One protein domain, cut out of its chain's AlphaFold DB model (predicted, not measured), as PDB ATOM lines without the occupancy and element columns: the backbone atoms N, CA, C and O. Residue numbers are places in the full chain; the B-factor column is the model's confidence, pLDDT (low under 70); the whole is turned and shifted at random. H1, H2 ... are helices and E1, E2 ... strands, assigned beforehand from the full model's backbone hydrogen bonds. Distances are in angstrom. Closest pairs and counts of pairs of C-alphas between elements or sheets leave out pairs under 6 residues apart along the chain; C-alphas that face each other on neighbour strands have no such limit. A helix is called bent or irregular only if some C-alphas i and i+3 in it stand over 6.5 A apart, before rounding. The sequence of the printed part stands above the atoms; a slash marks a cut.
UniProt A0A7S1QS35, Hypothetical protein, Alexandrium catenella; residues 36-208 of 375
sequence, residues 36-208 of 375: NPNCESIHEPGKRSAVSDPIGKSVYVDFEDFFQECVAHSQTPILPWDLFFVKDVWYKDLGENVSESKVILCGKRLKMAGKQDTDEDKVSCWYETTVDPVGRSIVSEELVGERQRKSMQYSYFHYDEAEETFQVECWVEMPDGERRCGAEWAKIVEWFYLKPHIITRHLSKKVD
ATOM      1  N   ASN A  36     107.503 110.119 129.543       95.12
ATOM      2  CA  ASN A  36     106.462 109.490 130.338       95.12
ATOM      3  C   ASN A  36     106.587 107.960 130.224       95.12
ATOM      4  O   ASN A  36     106.583 107.430 129.114       95.12
ATOM      5  N   PRO A  37     106.730 107.234 131.346       95.19
ATOM      6  CA  PRO A  37     106.874 105.785 131.330       95.19
ATOM      7  C   PRO A  37     105.530 105.074 131.160       95.19
ATOM      8  O   PRO A  37     104.500 105.561 131.625       95.19
ATOM      9  N   ASN A  38     105.567 103.855 130.617       95.19
ATOM     10  CA  ASN A  38     104.411 102.964 130.479       95.19
ATOM     11  C   ASN A  38     103.172 103.614 129.822       95.19
ATOM     12  O   ASN A  38     102.033 103.292 130.175       95.19
ATOM     13  N   CYS A  39     103.381 104.521 128.874       96.25
ATOM     14  CA  CYS A  39     102.327 105.060 128.024       96.25
ATOM     15  C   CYS A  39     101.813 103.984 127.064       96.25
ATOM     16  O   CYS A  39     102.466 102.966 126.843       96.25
ATOM     17  N   GLU A  40     100.611 104.182 126.527       96.62
ATOM     18  CA  GLU A  40     100.150 103.385 125.391       96.62
ATOM     19  C   GLU A  40     101.075 103.625 124.197       96.62
ATOM     20  O   GLU A  40     101.401 104.773 123.895       96.62
ATOM     21  N   SER A  41     101.515 102.546 123.556       96.06
ATOM     22  CA  SER A  41     102.430 102.636 122.428       96.06
ATOM     23  C   SER A  41     101.728 103.191 121.191       96.06
ATOM     24  O   SER A  41     100.654 102.719 120.813       96.06
ATOM     25  N   ILE A  42     102.348 104.198 120.569       93.00
ATOM     26  CA  ILE A  42     101.858 104.823 119.333       93.00
ATOM     27  C   ILE A  42     102.099 103.858 118.171       93.00
ATOM     28  O   ILE A  42     101.216 103.644 117.342       93.00
ATOM     29  N   HIS A  43     103.286 103.243 118.140       91.88
ATOM     30  CA  HIS A  43     103.667 102.284 117.109       91.88
ATOM     31  C   HIS A  43     102.965 100.920 117.250       91.88
ATOM     32  O   HIS A  43     102.588 100.313 116.249       91.88
ATOM     33  N   GLU A  44     102.758 100.430 118.480       92.94
ATOM     34  CA  GLU A  44     102.177  99.107 118.752       92.94
ATOM     35  C   GLU A  44     100.988  99.171 119.732       92.94
ATOM     36  O   GLU A  44     101.147  98.872 120.924       92.94
ATOM     37  N   PRO A  45      99.773  99.496 119.248       92.56
ATOM     38  CA  PRO A  45      98.579  99.569 120.089       92.56
ATOM     39  C   PRO A  45      98.356  98.296 120.921       92.56
ATOM     40  O   PRO A  45      98.474  97.173 120.429       92.56
ATOM     41  N   GLY A  46      98.014  98.468 122.197       93.50
ATOM     42  CA  GLY A  46      97.871  97.404 123.190       93.50
ATOM     43  C   GLY A  46      99.146  97.103 123.983       93.50
ATOM     44  O   GLY A  46      99.088  96.340 124.952       93.50
ATOM     45  N   LYS A  47     100.295  97.687 123.615       96.12
ATOM     46  CA  LYS A  47     101.554  97.560 124.361       96.12
ATOM     47  C   LYS A  47     101.945  98.861 125.051       96.12
ATOM     48  O   LYS A  47     101.443  99.940 124.747       96.12
ATOM     49  N   ARG A  48     102.868  98.748 126.008       96.94
ATOM     50  CA  ARG A  48     103.429  99.890 126.739       96.94
ATOM     51  C   ARG A  48     104.741 100.366 126.122       96.94
ATOM     52  O   ARG A  48     105.504  99.540 125.626       96.94
ATOM     53  N   SER A  49     105.009 101.663 126.185       97.38
ATOM     54  CA  SER A  49     106.286 102.281 125.810       97.38
ATOM     55  C   SER A  49     106.572 103.515 126.670       97.38
ATOM     56  O   SER A  49     105.724 103.969 127.442       97.38
ATOM     57  N   ALA A  50     107.796 104.028 126.599       96.88
ATOM     58  CA  ALA A  50     108.159 105.309 127.179       96.88
ATOM     59  C   ALA A  50     108.082 106.362 126.069       96.88
ATOM     60  O   ALA A  50     108.710 106.189 125.025       96.88
ATOM     61  N   VAL A  51     107.295 107.417 126.271       96.81
ATOM     62  CA  VAL A  51     106.977 108.401 125.225       96.81
ATOM     63  C   VAL A  51     107.319 109.797 125.717       96.81
ATOM     64  O   VAL A  51     106.892 110.196 126.804       96.81
ATOM     65  N   SER A  52     108.103 110.540 124.940       94.75
ATOM     66  CA  SER A  52     108.407 111.931 125.262       94.75
ATOM     67  C   SER A  52     107.174 112.822 125.127       94.75
ATOM     68  O   SER A  52     106.297 112.582 124.294       94.75
ATOM     69  N   ASP A  53     107.130 113.899 125.903       91.56
ATOM     70  CA  ASP A  53     106.265 115.030 125.577       91.56
ATOM     71  C   ASP A  53     106.610 115.551 124.163       91.56
ATOM     72  O   ASP A  53     107.745 115.358 123.702       91.56
ATOM     73  N   PRO A  54     105.658 116.188 123.454       91.06
ATOM     74  CA  PRO A  54     105.935 116.837 122.179       91.06
ATOM     75  C   PRO A  54     107.069 117.854 122.309       91.06
ATOM     76  O   PRO A  54     107.024 118.779 123.123       91.06
ATOM     77  N   ILE A  55     108.099 117.675 121.494       87.06
ATOM     78  CA  ILE A  55     109.266 118.545 121.412       87.06
ATOM     79  C   ILE A  55     109.036 119.442 120.204       87.06
ATOM     80  O   ILE A  55     108.848 118.929 119.109       87.06
ATOM     81  N   GLY A  56     109.000 120.762 120.406       83.50
ATOM     82  CA  GLY A  56     108.724 121.759 119.361       83.50
ATOM     83  C   GLY A  56     109.972 122.491 118.859       83.50
ATOM     84  O   GLY A  56     111.026 122.463 119.498       83.50
ATOM     85  N   LYS A  57     109.855 123.199 117.729       74.69
ATOM     86  CA  LYS A  57     110.971 123.910 117.064       74.69
ATOM     87  C   LYS A  57     111.714 124.952 117.911       74.69
ATOM     88  O   LYS A  57     112.829 125.356 117.587       74.69
ATOM     89  N   SER A  58     111.129 125.412 119.014       69.06
ATOM     90  CA  SER A  58     111.833 126.276 119.975       69.06
ATOM     91  C   SER A  58     113.029 125.564 120.630       69.06
ATOM     92  O   SER A  58     113.993 126.221 121.045       69.06
ATOM     93  N   VAL A  59     112.973 124.229 120.670       66.94
ATOM     94  CA  VAL A  59     113.895 123.316 121.345       66.94
ATOM     95  C   VAL A  59     114.826 122.610 120.349       66.94
ATOM     96  O   VAL A  59     116.017 122.489 120.633       66.94
ATOM     97  N   TYR A  60     114.336 122.222 119.164       65.50
ATOM     98  CA  TYR A  60     115.139 121.607 118.092       65.50
ATOM     99  C   TYR A  60     115.105 122.439 116.802       65.50
ATOM    100  O   TYR A  60     114.070 122.967 116.418       65.50
ATOM    101  N   VAL A  61     116.242 122.562 116.109       63.50
ATOM    102  CA  VAL A  61     116.342 123.440 114.923       63.50
ATOM    103  C   VAL A  61     115.825 122.770 113.647       63.50
ATOM    104  O   VAL A  61     115.157 123.404 112.841       63.50
ATOM    105  N   ASP A  62     116.152 121.495 113.461       82.25
ATOM    106  CA  ASP A  62     115.750 120.690 112.304       82.25
ATOM    107  C   ASP A  62     115.632 119.236 112.769       82.25
ATOM    108  O   ASP A  62     116.515 118.769 113.501       82.25
ATOM    109  N   PHE A  63     114.508 118.599 112.428       86.88
ATOM    110  CA  PHE A  63     114.145 117.256 112.881       86.88
ATOM    111  C   PHE A  63     114.985 116.172 112.204       86.88
ATOM    112  O   PHE A  63     115.433 115.254 112.882       86.88
ATOM    113  N   GLU A  64     115.214 116.282 110.895       88.56
ATOM    114  CA  GLU A  64     115.897 115.239 110.130       88.56
ATOM    115  C   GLU A  64     117.348 115.120 110.580       88.56
ATOM    116  O   GLU A  64     117.814 114.055 110.962       88.56
ATOM    117  N   ASP A  65     118.044 116.243 110.664       84.31
ATOM    118  CA  ASP A  65     119.381 116.286 111.235       84.31
ATOM    119  C   ASP A  65     119.423 115.759 112.689       84.31
ATOM    120  O   ASP A  65     120.409 115.144 113.086       84.31
ATOM    121  N   PHE A  66     118.402 116.042 113.517       83.94
ATOM    122  CA  PHE A  66     118.344 115.524 114.893       83.94
ATOM    123  C   PHE A  66     118.226 113.996 114.887       83.94
ATOM    124  O   PHE A  66     118.931 113.319 115.632       83.94
ATOM    125  N   PHE A  67     117.391 113.448 114.002       90.06
ATOM    126  CA  PHE A  67     117.307 112.010 113.783       90.06
ATOM    127  C   PHE A  67     118.658 111.429 113.332       90.06
ATOM    128  O   PHE A  67     119.114 110.440 113.904       90.06
ATOM    129  N   GLN A  68     119.362 112.077 112.397       87.38
ATOM    130  CA  GLN A  68     120.696 111.642 111.962       87.38
ATOM    131  C   GLN A  68     121.749 111.704 113.086       87.38
ATOM    132  O   GLN A  68     122.618 110.837 113.170       87.38
ATOM    133  N   GLU A  69     121.677 112.680 113.994       82.88
ATOM    134  CA  GLU A  69     122.534 112.727 115.190       82.88
ATOM    135  C   GLU A  69     122.245 111.563 116.147       82.88
ATOM    136  O   GLU A  69     123.171 110.933 116.666       82.88
ATOM    137  N   CYS A  70     120.965 111.251 116.353       86.00
ATOM    138  CA  CYS A  70     120.526 110.094 117.122       86.00
ATOM    139  C   CYS A  70     121.017 108.770 116.509       86.00
ATOM    140  O   CYS A  70     121.428 107.878 117.255       86.00
ATOM    141  N   VAL A  71     121.027 108.663 115.174       88.31
ATOM    142  CA  VAL A  71     121.611 107.534 114.427       88.31
ATOM    143  C   VAL A  71     123.120 107.444 114.651       88.31
ATOM    144  O   VAL A  71     123.631 106.384 114.999       88.31
ATOM    145  N   ALA A  72     123.850 108.551 114.509       84.88
ATOM    146  CA  ALA A  72     125.294 108.550 114.733       84.88
ATOM    147  C   ALA A  72     125.642 108.112 116.168       84.88
ATOM    148  O   ALA A  72     126.583 107.350 116.383       84.88
ATOM    149  N   HIS A  73     124.848 108.540 117.154       82.50
ATOM    150  CA  HIS A  73     125.054 108.171 118.551       82.50
ATOM    151  C   HIS A  73     124.804 106.689 118.834       82.50
ATOM    152  O   HIS A  73     125.602 106.070 119.538       82.50
ATOM    153  N   SER A  74     123.742 106.096 118.274       84.12
ATOM    154  CA  SER A  74     123.479 104.657 118.439       84.12
ATOM    155  C   SER A  74     124.563 103.791 117.786       84.12
ATOM    156  O   SER A  74     124.870 102.702 118.273       84.12
ATOM    157  N   GLN A  75     125.216 104.302 116.741       83.06
ATOM    158  CA  GLN A  75     126.355 103.661 116.082       83.06
ATOM    159  C   GLN A  75     127.679 103.813 116.849       83.06
ATOM    160  O   GLN A  75     128.581 102.991 116.674       83.06
ATOM    161  N   THR A  76     127.796 104.798 117.747       81.19
ATOM    162  CA  THR A  76     128.963 104.995 118.626       81.19
ATOM    163  C   THR A  76     128.555 105.044 120.106       81.19
ATOM    164  O   THR A  76     128.642 106.107 120.730       81.19
ATOM    165  N   PRO A  77     128.134 103.912 120.705       78.25
ATOM    166  CA  PRO A  77     127.510 103.867 122.029       78.25
ATOM    167  C   PRO A  77     128.545 103.951 123.164       78.25
ATOM    168  O   PRO A  77     128.630 103.087 124.036       78.25
ATOM    169  N   ILE A  78     129.380 104.992 123.152       74.62
ATOM    170  CA  ILE A  78     130.338 105.258 124.221       74.62
ATOM    171  C   ILE A  78     129.589 105.901 125.381       74.62
ATOM    172  O   ILE A  78     129.133 107.043 125.302       74.62
ATOM    173  N   LEU A  79     129.501 105.177 126.489       69.31
ATOM    174  CA  LEU A  79     128.902 105.706 127.702       69.31
ATOM    175  C   LEU A  79     129.844 106.740 128.341       69.31
ATOM    176  O   LEU A  79     131.063 106.544 128.337       69.31
ATOM    177  N   PRO A  80     129.328 107.823 128.953       65.56
ATOM    178  CA  PRO A  80     130.180 108.868 129.526       65.56
ATOM    179  C   PRO A  80     131.198 108.360 130.558       65.56
ATOM    180  O   PRO A  80     132.296 108.898 130.658       65.56
ATOM    181  N   TRP A  81     130.855 107.322 131.324       68.62
ATOM    182  CA  TRP A  81     131.755 106.713 132.311       68.62
ATOM    183  C   TRP A  81     132.820 105.792 131.697       68.62
ATOM    184  O   TRP A  81     133.791 105.467 132.380       68.62
ATOM    185  N   ASP A  82     132.675 105.404 130.430       72.44
ATOM    186  CA  ASP A  82     133.628 104.545 129.727       72.44
ATOM    187  C   ASP A  82     134.745 105.342 129.038       72.44
ATOM    188  O   ASP A  82     135.795 104.768 128.764       72.44
ATOM    189  N   LEU A  83     134.570 106.653 128.808       73.69
ATOM    190  CA  LEU A  83     135.470 107.503 128.006       73.69
ATOM    191  C   LEU A  83     136.960 107.349 128.352       73.69
ATOM    192  O   LEU A  83     137.786 107.176 127.459       73.69
ATOM    193  N   PHE A  84     137.310 107.359 129.640       75.06
ATOM    194  CA  PHE A  84     138.698 107.190 130.093       75.06
ATOM    195  C   PHE A  84     139.261 105.795 129.771       75.06
ATOM    196  O   PHE A  84     140.451 105.617 129.483       75.06
ATOM    197  N   PHE A  85     138.395 104.787 129.811       79.62
ATOM    198  CA  PHE A  85     138.755 103.395 129.602       79.62
ATOM    199  C   PHE A  85     138.734 102.999 128.130       79.62
ATOM    200  O   PHE A  85     139.357 101.993 127.815       79.62
ATOM    201  N   VAL A  86     138.096 103.757 127.231       82.06
ATOM    202  CA  VAL A  86     138.052 103.417 125.801       82.06
ATOM    203  C   VAL A  86     139.471 103.269 125.244       82.06
ATOM    204  O   VAL A  86     140.309 104.174 125.317       82.06
ATOM    205  N   LYS A  87     139.735 102.081 124.702       86.75
ATOM    206  CA  LYS A  87     140.922 101.753 123.915       86.75
ATOM    207  C   LYS A  87     140.645 101.941 122.433       86.75
ATOM    208  O   LYS A  87     141.477 102.515 121.741       86.75
ATOM    209  N   ASP A  88     139.511 101.416 121.975       87.62
ATOM    210  CA  ASP A  88     139.122 101.409 120.571       87.62
ATOM    211  C   ASP A  88     137.595 101.345 120.431       87.62
ATOM    212  O   ASP A  88     136.896 100.831 121.313       87.62
ATOM    213  N   VAL A  89     137.087 101.854 119.314       87.31
ATOM    214  CA  VAL A  89     135.688 101.720 118.904       87.31
ATOM    215  C   VAL A  89     135.687 101.055 117.542       87.31
ATOM    216  O   VAL A  89     136.000 101.669 116.525       87.31
ATOM    217  N   TRP A  90     135.347  99.774 117.532       91.19
ATOM    218  CA  TRP A  90     135.242  99.021 116.297       91.19
ATOM    219  C   TRP A  90     133.871  99.269 115.680       91.19
ATOM    220  O   TRP A  90     132.854  99.166 116.364       91.19
ATOM    221  N   TYR A  91     133.853  99.571 114.388       91.56
ATOM    222  CA  TYR A  91     132.643  99.801 113.614       91.56
ATOM    223  C   TYR A  91     132.713  99.009 112.312       91.56
ATOM    224  O   TYR A  91     133.762  98.950 111.661       91.56
ATOM    225  N   LYS A  92     131.587  98.423 111.915       93.19
ATOM    226  CA  LYS A  92     131.429  97.726 110.646       93.19
ATOM    227  C   LYS A  92     130.065  98.035 110.048       93.19
ATOM    228  O   LYS A  92     129.040  97.700 110.628       93.19
ATOM    229  N   ASP A  93     130.074  98.615 108.856       93.44
ATOM    230  CA  ASP A  93     128.880  98.741 108.023       93.44
ATOM    231  C   ASP A  93     128.521  97.365 107.438       93.44
ATOM    232  O   ASP A  93     129.380  96.678 106.868       93.44
ATOM    233  N   LEU A  94     127.276  96.935 107.639       93.31
ATOM    234  CA  LEU A  94     126.741  95.666 107.147       93.31
ATOM    235  C   LEU A  94     125.843  95.851 105.909       93.31
ATOM    236  O   LEU A  94     125.409  94.851 105.336       93.31
ATOM    237  N   GLY A  95     125.640  97.090 105.444       87.50
ATOM    238  CA  GLY A  95     124.770  97.435 104.318       87.50
ATOM    239  C   GLY A  95     123.322  97.711 104.737       87.50
ATOM    240  O   GLY A  95     122.958  97.503 105.886       87.50
ATOM    241  N   GLU A  96     122.507  98.222 103.803       87.25
ATOM    242  CA  GLU A  96     121.066  98.528 103.965       87.25
ATOM    243  C   GLU A  96     120.670  99.080 105.351       87.25
ATOM    244  O   GLU A  96     119.700  98.639 105.959       87.25
ATOM    245  N   ASN A  97     121.419 100.078 105.839       93.31
ATOM    246  CA  ASN A  97     121.186 100.754 107.122       93.31
ATOM    247  C   ASN A  97     121.399  99.886 108.377       93.31
ATOM    248  O   ASN A  97     120.917 100.227 109.459       93.31
ATOM    249  N   VAL A  98     122.143  98.790 108.249       95.81
ATOM    250  CA  VAL A  98     122.566  97.926 109.349       95.81
ATOM    251  C   VAL A  98     124.051  98.143 109.616       95.81
ATOM    252  O   VAL A  98     124.883  98.166 108.709       95.81
ATOM    253  N   SER A  99     124.407  98.280 110.885       94.69
ATOM    254  CA  SER A  99     125.785  98.489 111.324       94.69
ATOM    255  C   SER A  99     126.065  97.723 112.606       94.69
ATOM    256  O   SER A  99     125.169  97.473 113.403       94.69
ATOM    257  N   GLU A 100     127.318  97.356 112.822       95.12
ATOM    258  CA  GLU A 100     127.774  96.692 114.036       95.12
ATOM    259  C   GLU A 100     128.845  97.557 114.702       95.12
ATOM    260  O   GLU A 100     129.804  97.974 114.048       95.12
ATOM    261  N   SER A 101     128.708  97.815 115.999       93.25
ATOM    262  CA  SER A 101     129.656  98.611 116.776       93.25
ATOM    263  C   SER A 101     130.063  97.912 118.068       93.25
ATOM    264  O   SER A 101     129.277  97.204 118.702       93.25
ATOM    265  N   LYS A 102     131.328  98.076 118.466       93.31
ATOM    266  CA  LYS A 102     131.879  97.553 119.724       93.31
ATOM    267  C   LYS A 102     132.733  98.609 120.388       93.31
ATOM    268  O   LYS A 102     133.638  99.155 119.762       93.31
ATOM    269  N   VAL A 103     132.513  98.820 121.678       90.19
ATOM    270  CA  VAL A 103     133.389  99.656 122.502       90.19
ATOM    271  C   VAL A 103     134.345  98.744 123.259       90.19
ATOM    272  O   VAL A 103     133.925  97.950 124.103       90.19
ATOM    273  N   ILE A 104     135.636  98.845 122.946       92.88
ATOM    274  CA  ILE A 104     136.703  98.065 123.570       92.88
ATOM    275  C   ILE A 104     137.372  98.942 124.623       92.88
ATOM    276  O   ILE A 104     137.941  99.989 124.317       92.88
ATOM    277  N   LEU A 105     137.320  98.504 125.875       90.69
ATOM    278  CA  LEU A 105     137.966  99.150 127.008       90.69
ATOM    279  C   LEU A 105     139.365  98.574 127.232       90.69
ATOM    280  O   LEU A 105     139.580  97.365 127.147       90.69
ATOM    281  N   CYS A 106     140.306  99.451 127.567       91.44
ATOM    282  CA  CYS A 106     141.693  99.132 127.852       91.44
ATOM    283  C   CYS A 106     141.810  98.408 129.187       91.44
ATOM    284  O   CYS A 106     141.583  98.998 130.251       91.44
ATOM    285  N   GLY A 107     142.270  97.162 129.135       94.19
ATOM    286  CA  GLY A 107     142.360  96.346 130.333       94.19
ATOM    287  C   GLY A 107     143.338  96.880 131.377       94.19
ATOM    288  O   GLY A 107     143.063  96.885 132.577       94.19
ATOM    289  N   LYS A 108     144.462  97.446 130.925       90.94
ATOM    290  CA  LYS A 108     145.443  98.097 131.808       90.94
ATOM    291  C   LYS A 108     144.840  99.278 132.572       90.94
ATOM    292  O   LYS A 108     145.040  99.368 133.779       90.94
ATOM    293  N   ARG A 109     144.073 100.151 131.902       84.44
ATOM    294  CA  ARG A 109     143.424 101.306 132.554       84.44
ATOM    295  C   ARG A 109     142.345 100.860 133.536       84.44
ATOM    296  O   ARG A 109     142.255 101.410 134.630       84.44
ATOM    297  N   LEU A 110     141.567  99.836 133.179       85.19
ATOM    298  CA  LEU A 110     140.569  99.252 134.077       85.19
ATOM    299  C   LEU A 110     141.217  98.641 135.328       85.19
ATOM    300  O   LEU A 110     140.724  98.865 136.433       85.19
ATOM    301  N   LYS A 111     142.340  97.927 135.175       87.50
ATOM    302  CA  LYS A 111     143.110  97.376 136.297       87.50
ATOM    303  C   LYS A 111     143.677  98.463 137.200       87.50
ATOM    304  O   LYS A 111     143.528  98.388 138.414       87.50
ATOM    305  N   MET A 112     144.286  99.491 136.608       84.06
ATOM    306  CA  MET A 112     144.817 100.642 137.348       84.06
ATOM    307  C   MET A 112     143.731 101.345 138.171       84.06
ATOM    308  O   MET A 112     143.992 101.756 139.295       84.06
ATOM    309  N   ALA A 113     142.508 101.435 137.644       79.19
ATOM    310  CA  ALA A 113     141.366 102.024 138.341       79.19
ATOM    311  C   ALA A 113     140.649 101.063 139.313       79.19
ATOM    312  O   ALA A 113     139.600 101.420 139.853       79.19
ATOM    313  N   GLY A 114     141.145  99.833 139.500       89.56
ATOM    314  CA  GLY A 114     140.520  98.828 140.365       89.56
ATOM    315  C   GLY A 114     139.143  98.350 139.885       89.56
ATOM    316  O   GLY A 114     138.326  97.912 140.691       89.56
ATOM    317  N   LYS A 115     138.848  98.465 138.584       84.94
ATOM    318  CA  LYS A 115     137.584  98.007 137.974       84.94
ATOM    319  C   LYS A 115     137.639  96.551 137.506       84.94
ATOM    320  O   LYS A 115     136.588  95.981 137.217       84.94
ATOM    321  N   GLN A 116     138.836  95.971 137.418       92.25
ATOM    322  CA  GLN A 116     139.063  94.559 137.110       92.25
ATOM    323  C   GLN A 116     140.434  94.078 137.619       92.25
ATOM    324  O   GLN A 116     141.326  94.893 137.856       92.25
ATOM    325  N   ASP A 117     140.622  92.759 137.717       95.19
ATOM    326  CA  ASP A 117     141.855  92.146 138.244       95.19
ATOM    327  C   ASP A 117     142.931  91.882 137.165       95.19
ATOM    328  O   ASP A 117     144.140  91.833 137.443       95.19
ATOM    329  N   THR A 118     142.504  91.718 135.912       95.81
ATOM    330  CA  THR A 118     143.362  91.381 134.766       95.81
ATOM    331  C   THR A 118     143.708  92.618 133.938       95.81
ATOM    332  O   THR A 118     143.095  93.672 134.071       95.81
ATOM    333  N   ASP A 119     144.731  92.534 133.092       96.12
ATOM    334  CA  ASP A 119     145.073  93.580 132.119       96.12
ATOM    335  C   ASP A 119     144.464  93.329 130.731       96.12
ATOM    336  O   ASP A 119     144.772  94.056 129.783       96.12
ATOM    337  N   GLU A 120     143.578  92.337 130.629       97.25
ATOM    338  CA  GLU A 120     142.868  91.975 129.407       97.25
ATOM    339  C   GLU A 120     141.833  93.039 129.043       97.25
ATOM    340  O   GLU A 120     141.112  93.561 129.900       97.25
ATOM    341  N   ASP A 121     141.776  93.374 127.756       95.75
ATOM    342  CA  ASP A 121     140.772  94.296 127.244       95.75
ATOM    343  C   ASP A 121     139.373  93.699 127.376       95.75
ATOM    344  O   ASP A 121     139.162  92.490 127.262       95.75
ATOM    345  N   LYS A 122     138.394  94.577 127.568       93.69
ATOM    346  CA  LYS A 122     137.002  94.196 127.778       93.69
ATOM    347  C   LYS A 122     136.121  94.872 126.742       93.69
ATOM    348  O   LYS A 122     136.214  96.077 126.548       93.69
ATOM    349  N   VAL A 123     135.204  94.130 126.134       93.69
ATOM    350  CA  VAL A 123     134.108  94.738 125.369       93.69
ATOM    351  C   VAL A 123     133.095  95.305 126.369       93.69
ATOM    352  O   VAL A 123     132.513  94.541 127.140       93.69
ATOM    353  N   SER A 124     132.924  96.631 126.412       90.75
ATOM    354  CA  SER A 124     131.920  97.272 127.282       90.75
ATOM    355  C   SER A 124     130.518  96.993 126.767       90.75
ATOM    356  O   SER A 124     129.652  96.505 127.491       90.75
ATOM    357  N   CYS A 125     130.336  97.253 125.475       90.25
ATOM    358  CA  CYS A 125     129.094  97.056 124.766       90.25
ATOM    359  C   CYS A 125     129.374  96.648 123.322       90.25
ATOM    360  O   CYS A 125     130.397  97.010 122.730       90.25
ATOM    361  N   TRP A 126     128.442  95.884 122.774       94.94
ATOM    362  CA  TRP A 126     128.443  95.428 121.399       94.94
ATOM    363  C   TRP A 126     127.015  95.530 120.896       94.94
ATOM    364  O   TRP A 126     126.131  94.883 121.450       94.94
ATOM    365  N   TYR A 127     126.802  96.363 119.885       95.31
ATOM    366  CA  TYR A 127     125.492  96.583 119.302       95.31
ATOM    367  C   TYR A 127     125.485  96.246 117.817       95.31
ATOM    368  O   TYR A 127     126.435  96.551 117.098       95.31
ATOM    369  N   GLU A 128     124.394  95.649 117.360       96.81
ATOM    370  CA  GLU A 128     123.979  95.685 115.963       96.81
ATOM    371  C   GLU A 128     122.818  96.674 115.858       96.81
ATOM    372  O   GLU A 128     121.818  96.539 116.556       96.81
ATOM    373  N   THR A 129     122.978  97.720 115.057       97.12
ATOM    374  CA  THR A 129     121.999  98.796 114.912       97.12
ATOM    375  C   THR A 129     121.435  98.798 113.505       97.12
ATOM    376  O   THR A 129     122.185  98.942 112.540       97.12
ATOM    377  N   THR A 130     120.113  98.705 113.423       97.75
ATOM    378  CA  THR A 130     119.315  98.833 112.205       97.75
ATOM    379  C   THR A 130     118.586 100.165 112.231       97.75
ATOM    380  O   THR A 130     117.915 100.497 113.209       97.75
ATOM    381  N   VAL A 131     118.704 100.927 111.150       97.19
ATOM    382  CA  VAL A 131     118.040 102.220 110.983       97.19
ATOM    383  C   VAL A 131     117.013 102.103 109.865       97.19
ATOM    384  O   VAL A 131     117.320 101.629 108.777       97.19
ATOM    385  N   ASP A 132     115.796 102.569 110.114       96.69
ATOM    386  CA  ASP A 132     114.810 102.821 109.065       96.69
ATOM    387  C   ASP A 132     114.676 104.338 108.895       96.69
ATOM    388  O   ASP A 132     114.009 104.981 109.710       96.69
ATOM    389  N   PRO A 133     115.313 104.938 107.872       93.25
ATOM    390  CA  PRO A 133     115.251 106.379 107.658       93.25
ATOM    391  C   PRO A 133     113.848 106.872 107.294       93.25
ATOM    392  O   PRO A 133     113.479 107.989 107.636       93.25
ATOM    393  N   VAL A 134     113.052 106.045 106.606       92.62
ATOM    394  CA  VAL A 134     111.713 106.433 106.140       92.62
ATOM    395  C   VAL A 134     110.718 106.346 107.291       92.62
ATOM    396  O   VAL A 134     109.963 107.289 107.527       92.62
ATOM    397  N   GLY A 135     110.746 105.240 108.036       92.81
ATOM    398  CA  GLY A 135     109.958 105.060 109.256       92.81
ATOM    399  C   GLY A 135     110.510 105.804 110.474       92.81
ATOM    400  O   GLY A 135     109.884 105.762 111.531       92.81
ATOM    401  N   ARG A 136     111.664 106.475 110.332       95.12
ATOM    402  CA  ARG A 136     112.370 107.237 111.375       95.12
ATOM    403  C   ARG A 136     112.505 106.424 112.656       95.12
ATOM    404  O   ARG A 136     112.043 106.823 113.726       95.12
ATOM    405  N   SER A 137     113.111 105.248 112.532       97.06
ATOM    406  CA  SER A 137     113.328 104.353 113.665       97.06
ATOM    407  C   SER A 137     114.763 103.851 113.747       97.06
ATOM    408  O   SER A 137     115.473 103.754 112.745       97.06
ATOM    409  N   ILE A 138     115.182 103.565 114.974       97.25
ATOM    410  CA  ILE A 138     116.480 102.996 115.321       97.25
ATOM    411  C   ILE A 138     116.203 101.790 116.212       97.25
ATOM    412  O   ILE A 138     115.564 101.914 117.262       97.25
ATOM    413  N   VAL A 139     116.701 100.629 115.800       97.19
ATOM    414  CA  VAL A 139     116.647  99.395 116.581       97.19
ATOM    415  C   VAL A 139     118.074  98.948 116.861       97.19
ATOM    416  O   VAL A 139     118.820  98.670 115.928       97.19
ATOM    417  N   SER A 140     118.455  98.879 118.134       96.56
ATOM    418  CA  SER A 140     119.796  98.474 118.562       96.56
ATOM    419  C   SER A 140     119.729  97.180 119.367       96.56
ATOM    420  O   SER A 140     119.208  97.147 120.483       96.56
ATOM    421  N   GLU A 141     120.272  96.105 118.812       96.81
ATOM    422  CA  GLU A 141     120.407  94.806 119.459       96.81
ATOM    423  C   GLU A 141     121.734  94.725 120.215       96.81
ATOM    424  O   GLU A 141     122.805  94.796 119.620       96.81
ATOM    425  N   GLU A 142     121.676  94.571 121.537       95.94
ATOM    426  CA  GLU A 142     122.858  94.352 122.367       95.94
ATOM    427  C   GLU A 142     123.283  92.882 122.291       95.94
ATOM    428  O   GLU A 142     122.507  91.984 122.627       95.94
ATOM    429  N   LEU A 143     124.533  92.638 121.908       95.44
ATOM    430  CA  LEU A 143     125.115  91.317 121.702       95.44
ATOM    431  C   LEU A 143     126.165  90.995 122.775       95.44
ATOM    432  O   LEU A 143     126.908  91.858 123.239       95.44
ATOM    433  N   VAL A 144     126.271  89.722 123.157       93.38
ATOM    434  CA  VAL A 144     127.307  89.214 124.074       93.38
ATOM    435  C   VAL A 144     127.881  87.879 123.597       93.38
ATOM    436  O   VAL A 144     127.218  87.119 122.896       93.38
ATOM    437  N   GLY A 145     129.119  87.567 123.996       90.12
ATOM    438  CA  GLY A 145     129.747  86.269 123.718       90.12
ATOM    439  C   GLY A 145     129.809  85.945 122.221       90.12
ATOM    440  O   GLY A 145     130.367  86.704 121.439       90.12
ATOM    441  N   GLU A 146     129.217  84.827 121.805       91.12
ATOM    442  CA  GLU A 146     129.125  84.415 120.395       91.12
ATOM    443  C   GLU A 146     127.918  85.052 119.682       91.12
ATOM    444  O   GLU A 146     127.133  84.359 119.041       91.12
ATOM    445  N   ARG A 147     127.745  86.377 119.807       91.75
ATOM    446  CA  ARG A 147     126.597  87.127 119.249       91.75
ATOM    447  C   ARG A 147     125.236  86.703 119.815       91.75
ATOM    448  O   ARG A 147     124.232  86.706 119.111       91.75
ATOM    449  N   GLN A 148     125.181  86.333 121.088       93.44
ATOM    450  CA  GLN A 148     123.909  86.079 121.755       93.44
ATOM    451  C   GLN A 148     123.211  87.401 122.074       93.44
ATOM    452  O   GLN A 148     123.824  88.299 122.655       93.44
ATOM    453  N   ARG A 149     121.920  87.496 121.742       93.94
ATOM    454  CA  ARG A 149     121.071  88.641 122.082       93.94
ATOM    455  C   ARG A 149     120.950  88.797 123.595       93.94
ATOM    456  O   ARG A 149     120.400  87.926 124.272       93.94
ATOM    457  N   LYS A 150     121.394  89.936 124.119       94.38
ATOM    458  CA  LYS A 150     121.205  90.345 125.515       94.38
ATOM    459  C   LYS A 150     119.992  91.251 125.694       94.38
ATOM    460  O   LYS A 150     119.308  91.130 126.706       94.38
ATOM    461  N   SER A 151     119.732  92.157 124.761       95.94
ATOM    462  CA  SER A 151     118.563  93.041 124.784       95.94
ATOM    463  C   SER A 151     118.331  93.655 123.406       95.94
ATOM    464  O   SER A 151     119.227  93.626 122.565       95.94
ATOM    465  N   MET A 152     117.142  94.203 123.158       96.94
ATOM    466  CA  MET A 152     116.853  94.967 121.943       96.94
ATOM    467  C   MET A 152     116.190  96.289 122.306       96.94
ATOM    468  O   MET A 152     115.152  96.312 122.960       96.94
ATOM    469  N   GLN A 153     116.809  97.394 121.916       95.94
ATOM    470  CA  GLN A 153     116.342  98.745 122.198       95.94
ATOM    471  C   GLN A 153     115.654  99.296 120.959       95.94
ATOM    472  O   GLN A 153     116.209  99.239 119.867       95.94
ATOM    473  N   TYR A 154     114.461  99.845 121.139       97.19
ATOM    474  CA  TYR A 154     113.665 100.417 120.064       97.19
ATOM    475  C   TYR A 154     113.485 101.904 120.320       97.19
ATOM    476  O   TYR A 154     113.143 102.290 121.439       97.19
ATOM    477  N   SER A 155     113.701 102.717 119.289       96.81
ATOM    478  CA  SER A 155     113.445 104.156 119.293       96.81
ATOM    479  C   SER A 155     112.724 104.550 118.007       96.81
ATOM    480  O   SER A 155     113.244 104.331 116.916       96.81
ATOM    481  N   TYR A 156     111.543 105.144 118.137       97.12
ATOM    482  CA  TYR A 156     110.715 105.643 117.040       97.12
ATOM    483  C   TYR A 156     110.517 107.147 117.193       97.12
ATOM    484  O   TYR A 156     110.221 107.628 118.288       97.12
ATOM    485  N   PHE A 157     110.669 107.883 116.094       95.38
ATOM    486  CA  PHE A 157     110.576 109.337 116.073       95.38
ATOM    487  C   PHE A 157     109.330 109.754 115.286       95.38
ATOM    488  O   PHE A 157     109.295 109.730 114.055       95.38
ATOM    489  N   HIS A 158     108.293 110.140 116.023       94.44
ATOM    490  CA  HIS A 158     106.989 110.519 115.488       94.44
ATOM    491  C   HIS A 158     106.968 112.023 115.226       94.44
ATOM    492  O   HIS A 158     106.933 112.799 116.176       94.44
ATOM    493  N   TYR A 159     107.017 112.438 113.961       93.50
ATOM    494  CA  TYR A 159     106.963 113.851 113.567       93.50
ATOM    495  C   TYR A 159     105.533 114.260 113.209       93.50
ATOM    496  O   TYR A 159     104.910 113.629 112.353       93.50
ATOM    497  N   ASP A 160     105.044 115.328 113.827       92.69
ATOM    498  CA  ASP A 160     103.802 116.001 113.466       92.69
ATOM    499  C   ASP A 160     104.129 117.217 112.587       92.69
ATOM    500  O   ASP A 160     104.684 118.217 113.054       92.69
ATOM    501  N   GLU A 161     103.801 117.122 111.297       90.56
ATOM    502  CA  GLU A 161     104.041 118.194 110.327       90.56
ATOM    503  C   GLU A 161     103.167 119.429 110.571       90.56
ATOM    504  O   GLU A 161     103.589 120.534 110.236       90.56
ATOM    505  N   ALA A 162     101.964 119.262 111.130       90.75
ATOM    506  CA  ALA A 162     101.015 120.358 111.304       90.75
ATOM    507  C   ALA A 162     101.420 121.268 112.466       90.75
ATOM    508  O   ALA A 162     101.380 122.491 112.340       90.75
ATOM    509  N   GLU A 163     101.844 120.661 113.574       88.44
ATOM    510  CA  GLU A 163     102.288 121.381 114.773       88.44
ATOM    511  C   GLU A 163     103.797 121.659 114.769       88.44
ATOM    512  O   GLU A 163     104.305 122.372 115.635       88.44
ATOM    513  N   GLU A 164     104.524 121.099 113.800       89.44
ATOM    514  CA  GLU A 164     105.981 121.165 113.717       89.44
ATOM    515  C   GLU A 164     106.634 120.742 115.042       89.44
ATOM    516  O   GLU A 164     107.454 121.456 115.636       89.44
ATOM    517  N   THR A 165     106.220 119.567 115.516       91.38
ATOM    518  CA  THR A 165     106.733 118.939 116.734       91.38
ATOM    519  C   THR A 165     107.109 117.488 116.469       91.38
ATOM    520  O   THR A 165     106.698 116.897 115.473       91.38
ATOM    521  N   PHE A 166     107.892 116.886 117.360       92.00
ATOM    522  CA  PHE A 166     108.095 115.443 117.352       92.00
ATOM    523  C   PHE A 166     108.036 114.831 118.743       92.00
ATOM    524  O   PHE A 166     108.295 115.493 119.748       92.00
ATOM    525  N   GLN A 167     107.738 113.539 118.792       93.81
ATOM    526  CA  GLN A 167     107.825 112.718 119.991       93.81
ATOM    527  C   GLN A 167     108.777 111.555 119.756       93.81
ATOM    528  O   GLN A 167     108.846 111.004 118.658       93.81
ATOM    529  N   VAL A 168     109.488 111.158 120.806       94.75
ATOM    530  CA  VAL A 168     110.307 109.947 120.796       94.75
ATOM    531  C   VAL A 168     109.626 108.891 121.637       94.75
ATOM    532  O   VAL A 168     109.360 109.084 122.823       94.75
ATOM    533  N   GLU A 169     109.349 107.763 121.007       97.31
ATOM    534  CA  GLU A 169     108.821 106.571 121.643       97.31
ATOM    535  C   GLU A 169     109.924 105.520 121.747       97.31
ATOM    536  O   GLU A 169     110.614 105.241 120.772       97.31
ATOM    537  N   CYS A 170     110.082 104.905 122.917       96.88
ATOM    538  CA  CYS A 170     111.143 103.933 123.135       96.88
ATOM    539  C   CYS A 170     110.802 102.849 124.162       96.88
ATOM    540  O   CYS A 170     109.979 103.030 125.066       96.88
ATOM    541  N   TRP A 171     111.469 101.704 124.043       97.31
ATOM    542  CA  TRP A 171     111.433 100.611 125.016       97.31
ATOM    543  C   TRP A 171     112.628  99.676 124.821       97.31
ATOM    544  O   TRP A 171     113.303  99.714 123.792       97.31
ATOM    545  N   VAL A 172     112.853  98.794 125.795       96.06
ATOM    546  CA  VAL A 172     113.795  97.673 125.675       96.06
ATOM    547  C   VAL A 172     113.039  96.361 125.753       96.06
ATOM    548  O   VAL A 172     112.209  96.183 126.639       96.06
ATOM    549  N   GLU A 173     113.327  95.439 124.850       96.88
ATOM    550  CA  GLU A 173     112.928  94.041 124.948       96.88
ATOM    551  C   GLU A 173     114.077  93.212 125.536       96.88
ATOM    552  O   GLU A 173     115.219  93.265 125.071       96.88
ATOM    553  N   MET A 174     113.774  92.452 126.582       95.06
ATOM    554  CA  MET A 174     114.694  91.517 127.223       95.06
ATOM    555  C   MET A 174     114.683  90.152 126.507       95.06
ATOM    556  O   MET A 174     113.787  89.875 125.708       95.06
ATOM    557  N   PRO A 175     115.646  89.245 126.771       92.69
ATOM    558  CA  PRO A 175     115.729  87.962 126.070       92.69
ATOM    559  C   PRO A 175     114.488  87.074 126.221       92.69
ATOM    560  O   PRO A 175     114.193  86.300 125.315       92.69
ATOM    561  N   ASP A 176     113.763  87.207 127.332       93.31
ATOM    562  CA  ASP A 176     112.511  86.507 127.636       93.31
ATOM    563  C   ASP A 176     111.270  87.127 126.964       93.31
ATOM    564  O   ASP A 176     110.160  86.626 127.141       93.31
ATOM    565  N   GLY A 177     111.448  88.199 126.184       92.31
ATOM    566  CA  GLY A 177     110.370  88.958 125.553       92.31
ATOM    567  C   GLY A 177     109.720  89.990 126.476       92.31
ATOM    568  O   GLY A 177     108.761  90.648 126.066       92.31
ATOM    569  N   GLU A 178     110.211  90.165 127.712       93.94
ATOM    570  CA  GLU A 178     109.725  91.219 128.601       93.94
ATOM    571  C   GLU A 178     110.046  92.591 127.998       93.94
ATOM    572  O   GLU A 178     111.207  92.939 127.766       93.94
ATOM    573  N   ARG A 179     109.009  93.409 127.796       95.12
ATOM    574  CA  ARG A 179     109.171  94.810 127.412       95.12
ATOM    575  C   ARG A 179     109.328  95.689 128.653       95.12
ATOM    576  O   ARG A 179     108.436  95.753 129.496       95.12
ATOM    577  N   ARG A 180     110.418  96.453 128.713       92.69
ATOM    578  CA  ARG A 180     110.723  97.426 129.766       92.69
ATOM    579  C   ARG A 180     110.633  98.850 129.236       92.69
ATOM    580  O   ARG A 180     111.346  99.243 128.319       92.69
ATOM    581  N   CYS A 181     109.751  99.628 129.852       94.19
ATOM    582  CA  CYS A 181     109.546 101.052 129.568       94.19
ATOM    583  C   CYS A 181     109.104 101.834 130.821       94.19
ATOM    584  O   CYS A 181     108.408 102.847 130.744       94.19
ATOM    585  N   GLY A 182     109.495 101.333 131.997       87.56
ATOM    586  CA  GLY A 182     109.173 101.934 133.287       87.56
ATOM    587  C   GLY A 182     109.931 103.236 133.561       87.56
ATOM    588  O   GLY A 182     110.724 103.710 132.751       87.56
ATOM    589  N   ALA A 183     109.703 103.807 134.745       82.81
ATOM    590  CA  ALA A 183     110.222 105.125 135.121       82.81
ATOM    591  C   ALA A 183     111.754 105.249 135.037       82.81
ATOM    592  O   ALA A 183     112.258 106.314 134.693       82.81
ATOM    593  N   GLU A 184     112.496 104.182 135.336       81.50
ATOM    594  CA  GLU A 184     113.961 104.181 135.227       81.50
ATOM    595  C   GLU A 184     114.421 104.282 133.772       81.50
ATOM    596  O   GLU A 184     115.273 105.107 133.461       81.50
ATOM    597  N   TRP A 185     113.804 103.511 132.872       85.06
ATOM    598  CA  TRP A 185     114.099 103.581 131.441       85.06
ATOM    599  C   TRP A 185     113.751 104.954 130.864       85.06
ATOM    600  O   TRP A 185     114.578 105.565 130.194       85.06
ATOM    601  N   ALA A 186     112.571 105.481 131.198       80.12
ATOM    602  CA  ALA A 186     112.165 106.820 130.782       80.12
ATOM    603  C   ALA A 186     113.179 107.888 131.231       80.12
ATOM    604  O   ALA A 186     113.569 108.732 130.431       80.12
ATOM    605  N   LYS A 187     113.687 107.808 132.470       76.44
ATOM    606  CA  LYS A 187     114.752 108.703 132.952       76.44
ATOM    607  C   LYS A 187     116.065 108.523 132.198       76.44
ATOM    608  O   LYS A 187     116.729 109.520 131.933       76.44
ATOM    609  N   ILE A 188     116.448 107.288 131.872       75.56
ATOM    610  CA  ILE A 188     117.660 107.026 131.088       75.56
ATOM    611  C   ILE A 188     117.550 107.719 129.727       75.56
ATOM    612  O   ILE A 188     118.437 108.478 129.350       75.56
ATOM    613  N   VAL A 189     116.428 107.532 129.037       78.88
ATOM    614  CA  VAL A 189     116.181 108.142 127.727       78.88
ATOM    615  C   VAL A 189     116.109 109.665 127.831       78.88
ATOM    616  O   VAL A 189     116.705 110.373 127.027       78.88
ATOM    617  N   GLU A 190     115.437 110.197 128.845       78.06
ATOM    618  CA  GLU A 190     115.336 111.642 129.045       78.06
ATOM    619  C   GLU A 190     116.714 112.290 129.259       78.06
ATOM    620  O   GLU A 190     117.050 113.260 128.580       78.06
ATOM    621  N   TRP A 191     117.517 111.754 130.182       68.81
ATOM    622  CA  TRP A 191     118.733 112.414 130.676       68.81
ATOM    623  C   TRP A 191     120.014 112.021 129.956       68.81
ATOM    624  O   TRP A 191     120.942 112.823 129.910       68.81
ATOM    625  N   PHE A 192     120.083 110.812 129.404       64.00
ATOM    626  CA  PHE A 192     121.288 110.316 128.740       64.00
ATOM    627  C   PHE A 192     121.158 110.273 127.220       64.00
ATOM    628  O   PHE A 192     122.175 110.123 126.553       64.00
ATOM    629  N   TYR A 193     119.948 110.449 126.680       71.44
ATOM    630  CA  TYR A 193     119.706 110.437 125.239       71.44
ATOM    631  C   TYR A 193     119.122 111.770 124.751       71.44
ATOM    632  O   TYR A 193     119.837 112.578 124.161       71.44
ATOM    633  N   LEU A 194     117.860 112.083 125.059       77.50
ATOM    634  CA  LEU A 194     117.162 113.230 124.465       77.50
ATOM    635  C   LEU A 194     117.737 114.585 124.885       77.50
ATOM    636  O   LEU A 194     118.101 115.386 124.025       77.50
ATOM    637  N   LYS A 195     117.849 114.857 126.192       76.44
ATOM    638  CA  LYS A 195     118.357 116.150 126.678       76.44
ATOM    639  C   LYS A 195     119.780 116.438 126.188       76.44
ATOM    640  O   LYS A 195     119.977 117.532 125.666       76.44
ATOM    641  N   PRO A 196     120.756 115.510 126.269       69.25
ATOM    642  CA  PRO A 196     122.096 115.752 125.740       69.25
ATOM    643  C   PRO A 196     122.119 116.115 124.254       69.25
ATOM    644  O   PRO A 196     122.807 117.069 123.886       69.25
ATOM    645  N   HIS A 197     121.350 115.418 123.409       69.81
ATOM    646  CA  HIS A 197     121.279 115.727 121.977       69.81
ATOM    647  C   HIS A 197     120.686 117.113 121.723       69.81
ATOM    648  O   HIS A 197     121.258 117.925 120.997       69.81
ATOM    649  N   ILE A 198     119.586 117.427 122.402       71.19
ATOM    650  CA  ILE A 198     118.916 118.721 122.281       71.19
ATOM    651  C   ILE A 198     119.816 119.861 122.773       71.19
ATOM    652  O   ILE A 198     119.937 120.875 122.091       71.19
ATOM    653  N   ILE A 199     120.479 119.695 123.922       66.31
ATOM    654  CA  ILE A 199     121.401 120.690 124.487       66.31
ATOM    655  C   ILE A 199     122.585 120.899 123.546       66.31
ATOM    656  O   ILE A 199     122.868 122.032 123.169       66.31
ATOM    657  N   THR A 200     123.250 119.822 123.121       62.16
ATOM    658  CA  THR A 200     124.422 119.902 122.235       62.16
ATOM    659  C   THR A 200     124.083 120.636 120.945       62.16
ATOM    660  O   THR A 200     124.865 121.462 120.485       62.16
ATOM    661  N   ARG A 201     122.892 120.395 120.393       63.22
ATOM    662  CA  ARG A 201     122.414 121.029 119.166       63.22
ATOM    663  C   ARG A 201     121.970 122.473 119.362       63.22
ATOM    664  O   ARG A 201     122.253 123.322 118.519       63.22
ATOM    665  N   HIS A 202     121.307 122.772 120.476       61.03
ATOM    666  CA  HIS A 202     121.005 124.146 120.855       61.03
ATOM    667  C   HIS A 202     122.300 124.958 120.971       61.03
ATOM    668  O   HIS A 202     122.394 126.041 120.404       61.03
ATOM    669  N   LEU A 203     123.328 124.395 121.608       52.66
ATOM    670  CA  LEU A 203     124.641 125.019 121.740       52.66
ATOM    671  C   LEU A 203     125.396 125.096 120.400       52.66
ATOM    672  O   LEU A 203     125.958 126.134 120.077       52.66
ATOM    673  N   SER A 204     125.398 124.048 119.575       51.38
ATOM    674  CA  SER A 204     126.144 124.053 118.307       51.38
ATOM    675  C   SER A 204     125.530 124.977 117.256       51.38
ATOM    676  O   SER A 204     126.270 125.638 116.534       51.38
ATOM    677  N   LYS A 205     124.195 125.058 117.174       53.53
ATOM    678  CA  LYS A 205     123.498 125.861 116.158       53.53
ATOM    679  C   LYS A 205     123.139 127.275 116.609       53.53
ATOM    680  O   LYS A 205     123.090 128.151 115.753       53.53
ATOM    681  N   LYS A 206     122.880 127.513 117.902       45.50
ATOM    682  CA  LYS A 206     122.612 128.874 118.407       45.50
ATOM    683  C   LYS A 206     123.863 129.580 118.932       45.50
ATOM    684  O   LYS A 206     123.910 130.796 118.859       45.50
ATOM    685  N   VAL A 207     124.875 128.839 119.395       37.66
ATOM    686  CA  VAL A 207     126.103 129.408 119.998       37.66
ATOM    687  C   VAL A 207     127.353 129.199 119.106       37.66
ATOM    688  O   VAL A 207     128.452 129.585 119.480       37.66
ATOM    689  N   ASP A 208     127.199 128.609 117.907       37.31
ATOM    690  CA  ASP A 208     128.256 128.327 116.906       37.31
ATOM    691  C   ASP A 208     129.558 127.750 117.507       37.31
ATOM    692  O   ASP A 208     130.683 128.159 117.200       37.31
TER     693      ASP A 208
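Overview. This is residues 36 to 208 of the 375 residues of the protein "Hypothetical protein" of Alexandrium catenella (UniProt A0A7S1QS35). A long, strongly twisted sheet of eight strands curls round the helix H1, which lies in its hollow. The bent helix H3 packs on the E1 and E2 end of the same face with its first arm, and its second arm leads away from the sheet past H1, while the short helix H2 lies at the far end near E3. The 173 printed residues hold three named helices and eight named strands, in the order E1 E2 H1 E3 E4 H2 E5 E6 E7 E8 H3. The sheet runs E1 E2 E8 E7 E6 E5 E4 E3, antiparallel throughout, and the class is mixed. The whole is compact, with a radius of gyration of the C-alphas of 17.3 A and spans of 56 by 44 by 34 A.

Along the chain. Find C-alpha 36 at (106.462, 109.490, 130.338), where E1, residues 36 to 40, begins. E2 follows at 48 to 52, then H1 at 63 to 75, 18.6 A long. E3, residues 86 to 95, spans 26.0 A, and E4, residues 98 to 105, 23.5 A. H2 is residues 107 to 112. Read on to E5, 122 to 132, 30.3 A; E6, 137 to 144, 23.1 A; E7, 148 to 160, 37.0 A from C-alpha 148 at (123.909, 86.079, 121.755); and E8, 165 to 173, 26.9 A. H3, residues 183 to 206, was assigned as one helix by its hydrogen bonds but is bent, with C-alphas 192 and 195 6.8 A apart; its arms are H3a, 183 to 192, and H3b, 195 to 206, ending at C-alpha 206 at (122.612, 128.874, 118.407).

Arrangement. Start at edge strand E1, in a hairpin with E2, where N 36 and O 51 are 2.8 A apart. Across the sheet look for N 50 and O 170 at 2.8 A for E2 and E8. E5 E6 E7 E8 form a meander, each strand the antiparallel neighbour of the one before: N 130 and O 139, N 140 and O 153, and N 156 and O 169 lie 2.8, 2.9 and 2.8 A apart. E5 and E4 show N 101 and O 127 at 2.8 A, E4 and edge strand E3 N 92 and O 100 at 2.8 A. H1 and H3a are on one face, making two layers; the C-alphas of Gln 75 and Ser 101, the closest of H1 and E4, are 6.1 A apart. H3a has a height over the sheet of 8.9 A. H1 and H3b only just touch, with 3 pairs of C-alphas within 8 A, the closest Cys 70 and His 197 at 7.5 A. H2 only grazes the sheet with residues 107 to 110. In H1, H2, H3a and H3b every O i to N i+4 pair is within hydrogen-bond range.

Size, cuts and confidence. The C-alphas farthest apart, of Asp 117 and Ala 162, are 56.5 A apart. The printed part has no cut and no long link. The mean pLDDT of the printed part is 86.7; it is under 70 at residues 58 to 61, 79 to 81, 191 to 192, 196 to 197 and 199 to 208.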